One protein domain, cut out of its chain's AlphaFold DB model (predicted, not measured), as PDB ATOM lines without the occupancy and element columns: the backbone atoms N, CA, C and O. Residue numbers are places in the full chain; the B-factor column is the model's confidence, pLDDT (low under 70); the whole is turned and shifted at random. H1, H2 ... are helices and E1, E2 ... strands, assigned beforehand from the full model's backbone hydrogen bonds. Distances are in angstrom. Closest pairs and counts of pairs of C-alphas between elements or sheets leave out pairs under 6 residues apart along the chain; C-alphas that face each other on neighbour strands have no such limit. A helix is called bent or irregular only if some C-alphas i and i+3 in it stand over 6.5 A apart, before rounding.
ATOM      1  N   VAL A 167      30.081 128.075 354.080       89.25
ATOM      2  CA  VAL A 167      29.848 128.484 355.464       89.25
ATOM      3  C   VAL A 167      29.128 129.831 355.417       89.25
ATOM      4  O   VAL A 167      29.721 130.820 354.988       89.25
ATOM      5  N   PRO A 168      27.844 129.888 355.806       90.62
ATOM      6  CA  PRO A 168      27.107 131.138 355.796       90.62
ATOM      7  C   PRO A 168      27.616 132.034 356.931       90.62
ATOM      8  O   PRO A 168      27.688 131.613 358.085       90.62
ATOM      9  N   ASP A 169      27.956 133.278 356.608       90.50
ATOM     10  CA  ASP A 169      28.288 134.315 357.583       90.50
ATOM     11  C   ASP A 169      27.049 135.161 357.942       90.50
ATOM     12  O   ASP A 169      25.931 134.915 357.481       90.50
ATOM     13  N   ASN A 170      27.243 136.207 358.749       91.75
ATOM     14  CA  ASN A 170      26.173 137.129 359.135       91.75
ATOM     15  C   ASN A 170      25.570 137.915 357.954       91.75
ATOM     16  O   ASN A 170      24.625 138.677 358.160       91.75
ATOM     17  N   SER A 171      26.084 137.779 356.732       94.44
ATOM     18  CA  SER A 171      25.522 138.392 355.533       94.44
ATOM     19  C   SER A 171      24.431 137.533 354.884       94.44
ATOM     20  O   SER A 171      23.907 137.924 353.846       94.44
ATOM     21  N   TYR A 172      24.029 136.417 355.508       96.00
ATOM     22  CA  TYR A 172      22.998 135.522 354.983       96.00
ATOM     23  C   TYR A 172      21.753 135.395 355.871       96.00
ATOM     24  O   TYR A 172      21.797 135.478 357.101       96.00
ATOM     25  N   TYR A 173      20.630 135.116 355.212       96.56
ATOM     26  CA  TYR A 173      19.360 134.706 355.800       96.56
ATOM     27  C   TYR A 173      19.018 133.269 355.413       96.56
ATOM     28  O   TYR A 173      19.234 132.848 354.280       96.56
ATOM     29  N   CYS A 174      18.417 132.517 356.332       96.38
ATOM     30  CA  CYS A 174      17.796 131.236 356.006       96.38
ATOM     31  C   CYS A 174      16.580 131.469 355.099       96.38
ATOM     32  O   CYS A 174      15.659 132.192 355.480       96.38
ATOM     33  N   SER A 175      16.516 130.818 353.938       96.62
ATOM     34  CA  SER A 175      15.413 131.006 352.987       96.62
ATOM     35  C   SER A 175      14.041 130.587 353.526       96.62
ATOM     36  O   SER A 175      13.019 131.053 353.019       96.62
ATOM     37  N   LYS A 176      14.002 129.693 354.527       95.88
ATOM     38  CA  LYS A 176      12.754 129.160 355.094       95.88
ATOM     39  C   LYS A 176      12.250 129.987 356.267       95.88
ATOM     40  O   LYS A 176      11.137 130.485 356.210       95.88
ATOM     41  N   CYS A 177      13.037 130.116 357.332       95.69
ATOM     42  CA  CYS A 177      12.589 130.836 358.526       95.69
ATOM     43  C   CYS A 177      12.934 132.326 358.513       95.69
ATOM     44  O   CYS A 177      12.520 133.045 359.420       95.69
ATOM     45  N   LEU A 178      13.708 132.791 357.523       95.75
ATOM     46  CA  LEU A 178      14.139 134.186 357.378       95.75
ATOM     47  C   LEU A 178      14.949 134.704 358.575       95.75
ATOM     48  O   LEU A 178      15.063 135.912 358.792       95.75
ATOM     49  N   ARG A 179      15.522 133.794 359.372       93.38
ATOM     50  CA  ARG A 179      16.467 134.136 360.434       93.38
ATOM     51  C   ARG A 179      17.802 134.510 359.798       93.38
ATOM     52  O   ARG A 179      18.302 133.781 358.939       93.38
ATOM     53  N   ARG A 180      18.367 135.636 360.230       92.81
ATOM     54  CA  ARG A 180      19.736 136.026 359.885       92.81
ATOM     55  C   ARG A 180      20.710 135.115 360.616       92.81
ATOM     56  O   ARG A 180      20.490 134.814 361.791       92.81
ATOM     57  N   VAL A 181      21.790 134.722 359.957       90.25
ATOM     58  CA  VAL A 181      22.899 134.057 360.645       90.25
ATOM     59  C   VAL A 181      23.407 134.996 361.747       90.25
ATOM     60  O   VAL A 181      23.651 136.176 361.471       90.25
ATOM     61  N   PRO A 182      23.510 134.530 363.004       85.00
ATOM     62  CA  PRO A 182      24.005 135.366 364.088       85.00
ATOM     63  C   PRO A 182      25.437 135.812 363.789       85.00
ATOM     64  O   PRO A 182      26.235 135.054 363.241       85.00
ATOM     65  N   GLU A 183      25.771 137.047 364.162       82.94
ATOM     66  CA  GLU A 183      27.153 137.508 364.097       82.94
ATOM     67  C   GLU A 183      27.999 136.614 364.998       82.94
ATOM     68  O   GLU A 183      27.756 136.527 366.206       82.94
ATOM     69  N   ALA A 184      28.961 135.915 364.397       69.12
ATOM     70  CA  ALA A 184      29.931 135.140 365.140       69.12
ATOM     71  C   ALA A 184      30.680 136.121 366.041       69.12
ATOM     72  O   ALA A 184      31.516 136.907 365.588       69.12
ATOM     73  N   SER A 185      30.304 136.172 367.322       55.31
ATOM     74  CA  SER A 185      30.950 137.111 368.222       55.31
ATOM     75  C   SER A 185      32.426 136.725 368.262       55.31
ATOM     76  O   SER A 185      32.762 135.572 368.543       55.31
ATOM     77  N   ARG A 186      33.325 137.676 367.976       52.91
ATOM     78  CA  ARG A 186      34.778 137.420 367.980       52.91
ATOM     79  C   ARG A 186      35.248 136.734 369.267       52.91
ATOM     80  O   ARG A 186      36.212 135.986 369.241       52.91
ATOM     81  N   ARG A 187      34.549 136.958 370.388       52.81
ATOM     82  CA  ARG A 187      34.819 136.313 371.682       52.81
ATOM     83  C   ARG A 187      34.433 134.832 371.722       52.81
ATOM     84  O   ARG A 187      35.118 134.063 372.383       52.81
ATOM     85  N   TYR A 188      33.366 134.435 371.030       51.31
ATOM     86  CA  TYR A 188      32.934 133.040 370.940       51.31
ATOM     87  C   TYR A 188      33.850 132.236 370.014       51.31
ATOM     88  O   TYR A 188      34.262 131.142 370.380       51.31
ATOM     89  N   ASN A 189      34.270 132.828 368.892       46.00
ATOM     90  CA  ASN A 189      35.237 132.208 367.979       46.00
ATOM     91  C   ASN A 189      36.662 132.166 368.562       46.00
ATOM     92  O   ASN A 189      37.421 131.264 368.245       46.00
ATOM     93  N   ALA A 190      37.033 133.104 369.443       48.97
ATOM     94  CA  ALA A 190      38.346 133.095 370.097       48.97
ATOM     95  C   ALA A 190      38.481 132.033 371.205       48.97
ATOM     96  O   ALA A 190      39.592 131.596 371.483       48.97
ATOM     97  N   LYS A 191      37.376 131.629 371.853       49.62
ATOM     98  CA  LYS A 191      37.382 130.574 372.886       49.62
ATOM     99  C   LYS A 191      37.058 129.183 372.340       49.62
ATOM    100  O   LYS A 191      37.387 128.193 372.982       49.62
ATOM    101  N   HIS A 192      36.422 129.097 371.177       47.06
ATOM    102  CA  HIS A 192      36.142 127.835 370.507       47.06
ATOM    103  C   HIS A 192      37.061 127.707 369.298       47.06
ATOM    104  O   HIS A 192      36.742 128.175 368.209       47.06
ATOM    105  N   ALA A 193      38.222 127.097 369.540       41.88
ATOM    106  CA  ALA A 193      39.135 126.629 368.507       41.88
ATOM    107  C   ALA A 193      38.371 125.865 367.396       41.88
ATOM    108  O   ALA A 193      37.332 125.257 367.679       41.88
ATOM    109  N   PRO A 194      38.876 125.870 366.148       49.38
ATOM    110  CA  PRO A 194      38.178 125.348 364.966       49.38
ATOM    111  C   PRO A 194      37.795 123.856 365.022       49.38
ATOM    112  O   PRO A 194      37.026 123.406 364.179       49.38
ATOM    113  N   ASP A 195      38.260 123.101 366.020       45.31
ATOM    114  CA  ASP A 195      38.104 121.646 366.073       45.31
ATOM    115  C   ASP A 195      36.828 121.124 366.750       45.31
ATOM    116  O   ASP A 195      36.563 119.925 366.688       45.31
ATOM    117  N   THR A 196      35.986 121.951 367.385       44.31
ATOM    118  CA  THR A 196      34.829 121.402 368.130       44.31
ATOM    119  C   THR A 196      33.543 122.237 368.045       44.31
ATOM    120  O   THR A 196      33.202 123.061 368.892       44.31
ATOM    121  N   GLY A 197      32.740 121.943 367.018       48.25
ATOM    122  CA  GLY A 197      31.304 121.676 367.196       48.25
ATOM    123  C   GLY A 197      30.313 122.846 367.270       48.25
ATOM    124  O   GLY A 197      29.108 122.595 367.263       48.25
ATOM    125  N   LYS A 198      30.744 124.115 367.302       47.47
ATOM    126  CA  LYS A 198      29.816 125.251 367.515       47.47
ATOM    127  C   LYS A 198      29.510 126.116 366.287       47.47
ATOM    128  O   LYS A 198      28.355 126.520 366.151       47.47
ATOM    129  N   GLU A 199      30.433 126.310 365.342       49.84
ATOM    130  CA  GLU A 199      30.084 126.802 363.985       49.84
ATOM    131  C   GLU A 199      29.243 125.770 363.211       49.84
ATOM    132  O   GLU A 199      28.426 126.118 362.356       49.84
ATOM    133  N   TYR A 200      29.313 124.506 363.638       55.19
ATOM    134  CA  TYR A 200      28.344 123.478 363.282       55.19
ATOM    135  C   TYR A 200      26.927 123.811 363.755       55.19
ATOM    136  O   TYR A 200      25.999 123.417 363.072       55.19
ATOM    137  N   SER A 201      26.698 124.547 364.849       65.75
ATOM    138  CA  SER A 201      25.342 124.688 365.404       65.75
ATOM    139  C   SER A 201      24.369 125.334 364.418       65.75
ATOM    140  O   SER A 201      23.370 124.718 364.077       65.75
ATOM    141  N   VAL A 202      24.653 126.522 363.881       71.44
ATOM    142  CA  VAL A 202      23.719 127.210 362.969       71.44
ATOM    143  C   VAL A 202      23.529 126.403 361.682       71.44
ATOM    144  O   VAL A 202      22.397 126.150 361.266       71.44
ATOM    145  N   LYS A 203      24.624 125.924 361.084       72.44
ATOM    146  CA  LYS A 203      24.590 125.095 359.873       72.44
ATOM    147  C   LYS A 203      23.776 123.811 360.102       72.44
ATOM    148  O   LYS A 203      22.823 123.546 359.372       72.44
ATOM    149  N   VAL A 204      24.076 123.064 361.161       76.75
ATOM    150  CA  VAL A 204      23.385 121.824 361.547       76.75
ATOM    151  C   VAL A 204      21.926 122.106 361.904       76.75
ATOM    152  O   VAL A 204      21.053 121.392 361.422       76.75
ATOM    153  N   HIS A 205      21.613 123.162 362.656       83.88
ATOM    154  CA  HIS A 205      20.238 123.484 363.057       83.88
ATOM    155  C   HIS A 205      19.329 123.793 361.864       83.88
ATOM    156  O   HIS A 205      18.148 123.448 361.900       83.88
ATOM    157  N   HIS A 206      19.847 124.414 360.803       89.81
ATOM    158  CA  HIS A 206      19.033 124.756 359.635       89.81
ATOM    159  C   HIS A 206      18.997 123.664 358.557       89.81
ATOM    160  O   HIS A 206      17.999 123.572 357.836       89.81
ATOM    161  N   ILE A 207      20.036 122.832 358.457       89.38
ATOM    162  CA  ILE A 207      20.176 121.819 357.398       89.38
ATOM    163  C   ILE A 207      19.674 120.443 357.845       89.38
ATOM    164  O   ILE A 207      19.190 119.673 357.019       89.38
ATOM    165  N   SER A 208      19.732 120.129 359.144       87.69
ATOM    166  CA  SER A 208      19.351 118.801 359.634       87.69
ATOM    167  C   SER A 208      17.904 118.450 359.291       87.69
ATOM    168  O   SER A 208      16.977 119.236 359.508       87.69
ATOM    169  N   GLY A 209      17.703 117.221 358.808       87.06
ATOM    170  CA  GLY A 209      16.386 116.705 358.424       87.06
ATOM    171  C   GLY A 209      15.393 116.615 359.587       87.06
ATOM    172  O   GLY A 209      14.188 116.601 359.364       87.06
ATOM    173  N   ASN A 210      15.879 116.626 360.830       87.62
ATOM    174  CA  ASN A 210      15.071 116.577 362.047       87.62
ATOM    175  C   ASN A 210      14.727 117.963 362.624       87.62
ATOM    176  O   ASN A 210      14.362 118.039 363.788       87.62
ATOM    177  N   ARG A 211      14.860 119.054 361.857       91.25
ATOM    178  CA  ARG A 211      14.519 120.429 362.280       91.25
ATOM    179  C   ARG A 211      13.461 121.050 361.363       91.25
ATOM    180  O   ARG A 211      13.044 120.423 360.392       91.25
ATOM    181  N   CYS A 212      13.002 122.268 361.652       91.88
ATOM    182  CA  CYS A 212      11.957 122.940 360.864       91.88
ATOM    183  C   CYS A 212      12.447 123.343 359.459       91.88
ATOM    184  O   CYS A 212      11.775 123.120 358.439       91.88
ATOM    185  N   CYS A 213      13.638 123.946 359.401       94.38
ATOM    186  CA  CYS A 213      14.123 124.615 358.195       94.38
ATOM    187  C   CYS A 213      14.416 123.632 357.055       94.38
ATOM    188  O   CYS A 213      13.803 123.766 355.995       94.38
ATOM    189  N   ARG A 214      15.271 122.625 357.274       93.69
ATOM    190  CA  ARG A 214      15.674 121.622 356.264       93.69
ATOM    191  C   ARG A 214      16.080 122.270 354.933       93.69
ATOM    192  O   ARG A 214      15.587 121.884 353.874       93.69
ATOM    193  N   ILE A 215      16.876 123.334 355.000       95.00
ATOM    194  CA  ILE A 215      17.394 124.009 353.802       95.00
ATOM    195  C   ILE A 215      18.639 123.283 353.287       95.00
ATOM    196  O   ILE A 215      19.308 122.580 354.043       95.00
ATOM    197  N   ARG A 216      18.982 123.479 352.012       93.50
ATOM    198  CA  ARG A 216      20.239 122.955 351.455       93.50
ATOM    199  C   ARG A 216      21.464 123.721 351.971       93.50
ATOM    200  O   ARG A 216      21.363 124.895 352.337       93.50
ATOM    201  N   ASN A 217      22.636 123.086 351.924       92.50
ATOM    202  CA  ASN A 217      23.911 123.727 352.251       92.50
ATOM    203  C   ASN A 217      24.472 124.560 351.083       92.50
ATOM    204  O   ASN A 217      25.397 124.132 350.406       92.50
ATOM    205  N   GLY A 218      23.928 125.740 350.814       93.88
ATOM    206  CA  GLY A 218      24.481 126.600 349.768       93.88
ATOM    207  C   GLY A 218      23.669 127.861 349.548       93.88
ATOM    208  O   GLY A 218      22.668 128.086 350.232       93.88
ATOM    209  N   ILE A 219      24.087 128.658 348.566       96.25
ATOM    210  CA  ILE A 219      23.376 129.872 348.161       96.25
ATOM    211  C   ILE A 219      21.958 129.520 347.703       96.25
ATOM    212  O   ILE A 219      21.759 128.631 346.878       96.25
ATOM    213  N   GLY A 220      20.964 130.196 348.262       96.31
ATOM    214  CA  GLY A 220      19.557 130.023 347.941       96.31
ATOM    215  C   GLY A 220      19.051 130.995 346.882       96.31
ATOM    216  O   GLY A 220      19.773 131.837 346.354       96.31
ATOM    217  N   SER A 221      17.761 130.878 346.600       95.94
ATOM    218  CA  SER A 221      17.006 131.731 345.694       95.94
ATOM    219  C   SER A 221      16.039 132.623 346.468       95.94
ATOM    220  O   SER A 221      15.348 132.175 347.386       95.94
ATOM    221  N   VAL A 222      15.943 133.880 346.036       95.94
ATOM    222  CA  VAL A 222      14.969 134.873 346.528       95.94
ATOM    223  C   VAL A 222      13.568 134.683 345.955       95.94
ATOM    224  O   VAL A 222      12.627 135.353 346.376       95.94
ATOM    225  N   ARG A 223      13.410 133.794 344.969       93.19
ATOM    226  CA  ARG A 223      12.111 133.533 344.351       93.19
ATOM    227  C   ARG A 223      11.207 132.839 345.353       93.19
ATOM    228  O   ARG A 223      11.639 131.911 346.031       93.19
ATOM    229  N   ASP A 224       9.945 133.243 345.408       91.19
ATOM    230  CA  ASP A 224       8.927 132.484 346.130       91.19
ATOM    231  C   ASP A 224       9.172 132.332 347.641       91.19
ATOM    232  O   ASP A 224       8.757 131.344 348.249       91.19
ATOM    233  N   LEU A 225       9.817 133.312 348.275       94.38
ATOM    234  CA  LEU A 225      10.073 133.265 349.710       94.38
ATOM    235  C   LEU A 225       8.792 133.303 350.562       94.38
ATOM    236  O   LEU A 225       7.828 133.969 350.188       94.38
ATOM    237  N   PRO A 226       8.801 132.640 351.732       95.50
ATOM    238  CA  PRO A 226       9.838 131.732 352.226       95.50
ATOM    239  C   PRO A 226       9.883 130.410 351.429       95.50
ATOM    240  O   PRO A 226       8.864 129.943 350.916       95.50
ATOM    241  N   ASN A 227      11.067 129.789 351.316       94.69
ATOM    242  CA  ASN A 227      11.312 128.538 350.568       94.69
ATOM    243  C   ASN A 227      12.447 127.692 351.211       94.69
ATOM    244  O   ASN A 227      13.055 128.111 352.188       94.69
ATOM    245  N   ARG A 228      12.778 126.502 350.681       95.06
ATOM    246  CA  ARG A 228      13.879 125.638 351.194       95.06
ATOM    247  C   ARG A 228      15.175 125.685 350.363       95.06
ATOM    248  O   ARG A 228      15.993 124.772 350.432       95.06
ATOM    249  N   SER A 229      15.361 126.742 349.579       95.69
ATOM    250  CA  SER A 229      16.440 126.839 348.592       95.69
ATOM    251  C   SER A 229      17.840 127.050 349.167       95.69
ATOM    252  O   SER A 229      18.795 126.833 348.432       95.69
ATOM    253  N   GLY A 230      18.004 127.460 350.431       95.88
ATOM    254  CA  GLY A 230      19.326 127.625 351.049       95.88
ATOM    255  C   GLY A 230      19.503 128.946 351.795       95.88
ATOM    256  O   GLY A 230      18.595 129.425 352.475       95.88
ATOM    257  N   TRP A 231      20.695 129.520 351.683       97.00
ATOM    258  CA  TRP A 231      21.112 130.752 352.347       97.00
ATOM    259  C   TRP A 231      21.084 131.935 351.383       97.00
ATOM    260  O   TRP A 231      21.682 131.888 350.314       97.00
ATOM    261  N   ILE A 232      20.399 133.010 351.749       97.56
ATOM    262  CA  ILE A 232      20.142 134.147 350.864       97.56
ATOM    263  C   ILE A 232      20.964 135.347 351.321       97.56
ATOM    264  O   ILE A 232      20.850 135.715 352.491       97.56
ATOM    265  N   PRO A 233      21.752 135.982 350.438       97.00
ATOM    266  CA  PRO A 233      22.469 137.206 350.773       97.00
ATOM    267  C   PRO A 233      21.516 138.300 351.264       97.00
ATOM    268  O   PRO A 233      20.486 138.543 350.638       97.00
ATOM    269  N   VAL A 234      21.880 139.010 352.335       96.31
ATOM    270  CA  VAL A 234      21.122 140.138 352.909       96.31
ATOM    271  C   VAL A 234      20.773 141.171 351.837       96.31
ATOM    272  O   VAL A 234      19.658 141.677 351.825       96.31
ATOM    273  N   SER A 235      21.694 141.444 350.910       96.62
ATOM    274  CA  SER A 235      21.496 142.400 349.813       96.62
ATOM    275  C   SER A 235      20.415 141.991 348.809       96.62
ATOM    276  O   SER A 235      19.909 142.843 348.086       96.62
ATOM    277  N   ALA A 236      20.073 140.703 348.743       96.69
ATOM    278  CA  ALA A 236      19.088 140.166 347.811       96.69
ATOM    279  C   ALA A 236      17.702 139.980 348.456       96.69
ATOM    280  O   ALA A 236      16.716 139.762 347.752       96.69
ATOM    281  N   VAL A 237      17.613 140.042 349.787       94.44
ATOM    282  CA  VAL A 237      16.355 139.850 350.513       94.44
ATOM    283  C   VAL A 237      15.517 141.134 350.424       94.44
ATOM    284  O   VAL A 237      16.025 142.207 350.745       94.44
ATOM    285  N   PRO A 238      14.243 141.057 349.989       93.94
ATOM    286  CA  PRO A 238      13.342 142.210 350.005       93.94
ATOM    287  C   PRO A 238      12.991 142.602 351.449       93.94
ATOM    288  O   PRO A 238      13.447 141.975 352.401       93.94
ATOM    289  N   ASP A 239      12.136 143.607 351.632       96.00
ATOM    290  CA  ASP A 239      11.643 143.967 352.964       96.00
ATOM    291  C   ASP A 239      11.054 142.742 353.699       96.00
ATOM    292  O   ASP A 239      10.038 142.161 353.293       96.00
ATOM    293  N   LEU A 240      11.749 142.328 354.763       93.62
ATOM    294  CA  LEU A 240      11.483 141.108 355.515       93.62
ATOM    295  C   LEU A 240      10.135 141.151 356.216       93.62
ATOM    296  O   LEU A 240       9.453 140.127 356.264       93.62
ATOM    297  N   ASP A 241       9.756 142.301 356.762       92.88
ATOM    298  CA  ASP A 241       8.524 142.414 357.533       92.88
ATOM    299  C   ASP A 241       7.324 142.355 356.587       92.88
ATOM    300  O   ASP A 241       6.425 141.537 356.783       92.88
ATOM    301  N   ALA A 242       7.379 143.081 355.466       94.94
ATOM    302  CA  ALA A 242       6.373 142.991 354.410       94.94
ATOM    303  C   ALA A 242       6.270 141.580 353.799       94.94
ATOM    304  O   ALA A 242       5.185 141.128 353.424       94.94
ATOM    305  N   LEU A 243       7.389 140.863 353.664       95.44
ATOM    306  CA  LEU A 243       7.400 139.484 353.178       95.44
ATOM    307  C   LEU A 243       6.732 138.529 354.173       95.44
ATOM    308  O   LEU A 243       5.887 137.731 353.766       95.44
ATOM    309  N   LYS A 244       7.059 138.628 355.467       95.00
ATOM    310  CA  LYS A 244       6.441 137.807 356.520       95.00
ATOM    311  C   LYS A 244       4.948 138.081 356.637       95.00
ATOM    312  O   LYS A 244       4.174 137.131 356.664       95.00
ATOM    313  N   SER A 245       4.539 139.350 356.659       94.69
ATOM    314  CA  SER A 245       3.127 139.731 356.751       94.69
ATOM    315  C   SER A 245       2.313 139.162 355.593       94.69
ATOM    316  O   SER A 245       1.317 138.489 355.839       94.69
ATOM    317  N   ARG A 246       2.776 139.333 354.346       94.62
ATOM    318  CA  ARG A 246       2.100 138.771 353.162       94.62
ATOM    319  C   ARG A 246       2.036 137.248 353.195       94.62
ATOM    320  O   ARG A 246       1.027 136.661 352.824       94.62
ATOM    321  N   PHE A 247       3.106 136.597 353.645       94.12
ATOM    322  CA  PHE A 247       3.115 135.144 353.760       94.12
ATOM    323  C   PHE A 247       2.110 134.641 354.802       94.12
ATOM    324  O   PHE A 247       1.360 133.710 354.526       94.12
ATOM    325  N   LEU A 248       2.079 135.258 355.984       93.50
ATOM    326  CA  LEU A 248       1.202 134.850 357.085       93.50
ATOM    327  C   LEU A 248      -0.262 135.233 356.868       93.50
ATOM    328  O   LEU A 248      -1.138 134.586 357.430       93.50
ATOM    329  N   GLU A 249      -0.534 136.231 356.031       92.69
ATOM    330  CA  GLU A 249      -1.887 136.541 355.570       92.69
ATOM    331  C   GLU A 249      -2.491 135.374 354.774       92.69
ATOM    332  O   GLU A 249      -3.661 135.041 354.950       92.69
ATOM    333  N   VAL A 250      -1.677 134.705 353.950       91.31
ATOM    334  CA  VAL A 250      -2.102 133.555 353.135       91.31
ATOM    335  C   VAL A 250      -1.979 132.228 353.897       91.31
ATOM    336  O   VAL A 250      -2.794 131.325 353.708       91.31
ATOM    337  N   HIS A 251      -0.968 132.099 354.761       92.56
ATOM    338  CA  HIS A 251      -0.596 130.858 355.450       92.56
ATOM    339  C   HIS A 251      -0.417 131.065 356.969       92.56
ATOM    340  O   HIS A 251       0.698 130.915 357.485       92.56
ATOM    341  N   PRO A 252      -1.488 131.387 357.717       92.25
ATOM    342  CA  PRO A 252      -1.389 131.712 359.143       92.25
ATOM    343  C   PRO A 252      -0.858 130.550 359.997       92.25
ATOM    344  O   PRO A 252      -0.093 130.780 360.934       92.25
ATOM    345  N   ASP A 253      -1.170 129.302 359.635       91.56
ATOM    346  CA  ASP A 253      -0.729 128.101 360.365       91.56
ATOM    347  C   ASP A 253       0.801 127.923 360.373       91.56
ATOM    348  O   ASP A 253       1.364 127.222 361.211       91.56
ATOM    349  N   TYR A 254       1.502 128.592 359.455       93.69
ATOM    350  CA  TYR A 254       2.956 128.534 359.333       93.69
ATOM    351  C   TYR A 254       3.672 129.619 360.151       93.69
ATOM    352  O   TYR A 254       4.898 129.725 360.052       93.69
ATOM    353  N   ALA A 255       2.962 130.389 360.987       93.56
ATOM    354  CA  ALA A 255       3.543 131.416 361.862       93.56
ATOM    355  C   ALA A 255       4.722 130.893 362.689       93.56
ATOM    356  O   ALA A 255       5.785 131.511 362.730       93.56
ATOM    357  N   ALA A 256       4.583 129.689 363.242       92.75
ATOM    358  CA  ALA A 256       5.620 129.058 364.047       92.75
ATOM    359  C   ALA A 256       6.852 128.598 363.245       92.75
ATOM    360  O   ALA A 256       7.844 128.168 363.826       92.75
ATOM    361  N   THR A 257       6.825 128.669 361.911       94.31
ATOM    362  CA  THR A 257       7.965 128.303 361.052       94.31
ATOM    363  C   THR A 257       8.845 129.498 360.674       94.31
ATOM    364  O   THR A 257       9.920 129.310 360.099       94.31
ATOM    365  N   LEU A 258       8.418 130.720 361.015       95.12
ATOM    366  CA  LEU A 258       9.123 131.966 360.718       95.12
ATOM    367  C   LEU A 258       9.748 132.578 361.970       95.12
ATOM    368  O   LEU A 258       9.225 132.461 363.072       95.12
ATOM    369  N   TYR A 259      10.887 133.246 361.791       92.81
ATOM    370  CA  TYR A 259      11.557 133.972 362.862       92.81
ATOM    371  C   TYR A 259      11.123 135.453 362.897       92.81
ATOM    372  O   TYR A 259      11.125 136.108 361.849       92.81
ATOM    373  N   PRO A 260      10.877 136.046 364.079       89.69
ATOM    374  CA  PRO A 260      10.731 135.369 365.365       89.69
ATOM    375  C   PRO A 260       9.374 134.654 365.447       89.69
ATOM    376  O   PRO A 260       8.378 135.182 364.962       89.69
ATOM    377  N   VAL A 261       9.328 133.488 366.102       78.69
ATOM    378  CA  VAL A 261       8.070 132.743 366.327       78.69
ATOM    379  C   VAL A 261       7.048 133.583 367.102       78.69
ATOM    380  O   VAL A 261       5.856 133.537 366.815       78.69
ATOM    381  N   LEU A 262       7.518 134.376 368.068       76.00
ATOM    382  CA  LEU A 262       6.700 135.311 368.835       76.00
ATOM    383  C   LEU A 262       7.218 136.737 368.613       76.00
ATOM    384  O   LEU A 262       8.397 136.990 368.878       76.00
ATOM    385  N   PRO A 263       6.368 137.695 368.198       74.69
ATOM    386  CA  PRO A 263       6.785 139.087 368.017       74.69
ATOM    387  C   PRO A 263       7.398 139.706 369.284       74.69
ATOM    388  O   PRO A 263       8.326 140.510 369.201       74.69
ATOM    389  N   SER A 264       6.917 139.301 370.465       76.75
ATOM    390  CA  SER A 264       7.402 139.763 371.775       76.75
ATOM    391  C   SER A 264       8.826 139.314 372.105       76.75
ATOM    392  O   SER A 264       9.515 139.981 372.874       76.75
ATOM    393  N   ASP A 265       9.284 138.209 371.517       76.12
ATOM    394  CA  ASP A 265      10.566 137.580 371.833       76.12
ATOM    395  C   ASP A 265      11.651 137.876 370.790       76.12
ATOM    396  O   ASP A 265      12.702 137.238 370.781       76.12
ATOM    397  N   ALA A 266      11.483 138.922 369.975       69.50
ATOM    398  CA  ALA A 266      12.509 139.369 369.028       69.50
ATOM    399  C   ALA A 266      13.898 139.602 369.674       69.50
ATOM    400  O   ALA A 266      14.918 139.548 368.988       69.50
ATOM    401  N   ARG A 267      13.947 139.834 370.998       72.06
ATOM    402  CA  ARG A 267      15.185 139.970 371.790       72.06
ATOM    403  C   ARG A 267      15.802 138.628 372.212       72.06
ATOM    404  O   ARG A 267      17.014 138.557 372.395       72.06
ATOM    405  N   ASN A 268      15.000 137.571 372.353       74.06
ATOM    406  CA  ASN A 268      15.432 136.239 372.774       74.06
ATOM    407  C   ASN A 268      15.665 135.344 371.549       74.06
ATOM    408  O   ASN A 268      14.867 134.458 371.239       74.06
ATOM    409  N   LEU A 269      16.805 135.558 370.884       70.88
ATOM    410  CA  LEU A 269      17.186 134.918 369.616       70.88
ATOM    411  C   LEU A 269      16.967 133.398 369.547       70.88
ATOM    412  O   LEU A 269      16.690 132.883 368.468       70.88
ATOM    413  N   TRP A 270      17.111 132.683 370.665       73.94
ATOM    414  CA  TRP A 270      16.986 131.223 370.714       73.94
ATOM    415  C   TRP A 270      15.588 130.724 371.073       73.94
ATOM    416  O   TRP A 270      15.183 129.670 370.587       73.94
ATOM    417  N   ARG A 271      14.829 131.460 371.896       77.69
ATOM    418  CA  ARG A 271      13.452 131.072 372.260       77.69
ATOM    419  C   ARG A 271      12.493 131.247 371.088       77.69
ATOM    420  O   ARG A 271      11.585 130.446 370.924       77.69
ATOM    421  N   SER A 272      12.733 132.253 370.252       85.06
ATOM    422  CA  SER A 272      11.952 132.496 369.037       85.06
ATOM    423  C   SER A 272      12.477 131.797 367.791       85.06
ATOM    424  O   SER A 272      12.018 132.132 366.699       85.06
ATOM    425  N   ASP A 273      13.451 130.893 367.906       88.38
ATOM    426  CA  ASP A 273      13.917 130.133 366.748       88.38
ATOM    427  C   ASP A 273      12.887 129.052 366.386       88.38
ATOM    428  O   ASP A 273      12.589 128.196 367.223       88.38
ATOM    429  N   PRO A 274      12.383 129.011 365.140       92.38
ATOM    430  CA  PRO A 274      11.545 127.913 364.672       92.38
ATOM    431  C   PRO A 274      12.156 126.513 364.838       92.38
ATOM    432  O   PRO A 274      11.416 125.534 364.893       92.38
ATOM    433  N   ASN A 275      13.483 126.391 364.925       91.12
ATOM    434  CA  ASN A 275      14.198 125.134 365.158       91.12
ATOM    435  C   ASN A 275      14.414 124.794 366.645       91.12
ATOM    436  O   ASN A 275      15.080 123.796 366.928       91.12
ATOM    437  N   ASN A 276      13.884 125.587 367.581       90.69
ATOM    438  CA  ASN A 276      13.906 125.281 369.012       90.69
ATOM    439  C   ASN A 276      13.065 124.027 369.311       90.69
ATOM    440  O   ASN A 276      11.991 123.862 368.731       90.69
ATOM    441  N   GLU A 277      13.529 123.143 370.202       89.75
ATOM    442  CA  GLU A 277      12.831 121.907 370.591       89.75
ATOM    443  C   GLU A 277      11.392 122.148 371.069       89.75
ATOM    444  O   GLU A 277      10.512 121.336 370.786       89.75
ATOM    445  N   SER A 278      11.124 123.279 371.728       89.31
ATOM    446  CA  SER A 278       9.766 123.671 372.140       89.31
ATOM    447  C   SER A 278       8.797 123.818 370.961       89.31
ATOM    448  O   SER A 278       7.592 123.646 371.122       89.31
ATOM    449  N   ASN A 279       9.318 124.071 369.760       91.44
ATOM    450  CA  ASN A 279       8.551 124.223 368.532       91.44
ATOM    451  C   ASN A 279       8.516 122.946 367.670       91.44
ATOM    452  O   ASN A 279       8.113 122.983 366.505       91.44
ATOM    453  N   ARG A 280       8.938 121.799 368.221       92.94
ATOM    454  CA  ARG A 280       9.055 120.529 367.485       92.94
ATOM    455  C   ARG A 280       7.764 120.086 366.800       92.94
ATOM    456  O   ARG A 280       7.832 119.536 365.706       92.94
ATOM    457  N   ALA A 281       6.607 120.382 367.391       92.06
ATOM    458  CA  ALA A 281       5.301 120.066 366.809       92.06
ATOM    459  C   ALA A 281       5.087 120.685 365.411       92.06
ATOM    460  O   ALA A 281       4.343 120.137 364.605       92.06
ATOM    461  N   ASN A 282       5.775 121.789 365.100       91.75
ATOM    462  CA  ASN A 282       5.628 122.521 363.840       91.75
ATOM    463  C   ASN A 282       6.728 122.197 362.810       91.75
ATOM    464  O   ASN A 282       6.737 122.753 361.710       91.75
ATOM    465  N   TRP A 283       7.686 121.321 363.134       92.94
ATOM    466  CA  TRP A 283       8.807 121.017 362.233       92.94
ATOM    467  C   TRP A 283       8.391 120.199 361.011       92.94
ATOM    468  O   TRP A 283       8.952 120.386 359.927       92.94
TER     469      TRP A 283
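AT A GLANCE: This is residues 167 to 283 of the 407 residues of an uncharacterized protein of Cordyceps javanica (UniProt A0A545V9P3). Little regular structure is here: a body mostly of loops, with a short antiparallel strand pair, E1 - E2, between H1 at one end and H3 and H4 at the other. Residues 190 to 197 stick out. The printed part has 117 residues, 44 in named elements, mostly helix, in the order E1, H1, H2, E2, H3, H4, H5. It is compact, radius of gyration of the C-alphas 14.0 A, spanning 45 by 30 by 27 A.

IN THESE COORDINATES: E1, residues 172 to 174, begins at C-alpha (22.998, 135.522, 354.983). H1 is 186 to 191; H2, 199 to 207, 12.9 A; E2, 231 to 233; H3, 240 to 250, 15.7 A; H4, 252 to 257; H5, 277 to 282, ending at C-alpha (5.628, 122.521, 363.840). H4 and H5 are irregular: C-alphas 253 and 256 are 7.4 A apart, 278 and 281 7.8 A.

HOW THE PARTS SIT: Across E1 and E2, N 173 and O 232 are within hydrogen-bond range at 2.8 A. The closest C-alphas of E1 and H2 are Cys 174 and His 206, 7.5 A. H1 and H2 are only just apart, closest 8.5 A. H3 and H4 are close but not clearly touching, closest C-alphas Leu 248 and Ala 255, 6.3 A. H4 and H5 touch as a helical hairpin, closest C-alphas Ala 256 and Asn 282, 6.5 A. Every O i to N i+4 pair is within hydrogen-bond range in H1, 4 of 5 in H2, 6 of 7 in H3; H4 and H5 each have 0 of 2, but 2 of 3 O i to N i+3 pairs.

THE WHOLE: The farthest C-alphas, Ala 193 and Val 250, are 44.6 A apart. The printed part has no cut; links E1 to H1, H2 to E2 and H4 to H5 are long. Residues 184 to 201 and 266 have pLDDT under 70.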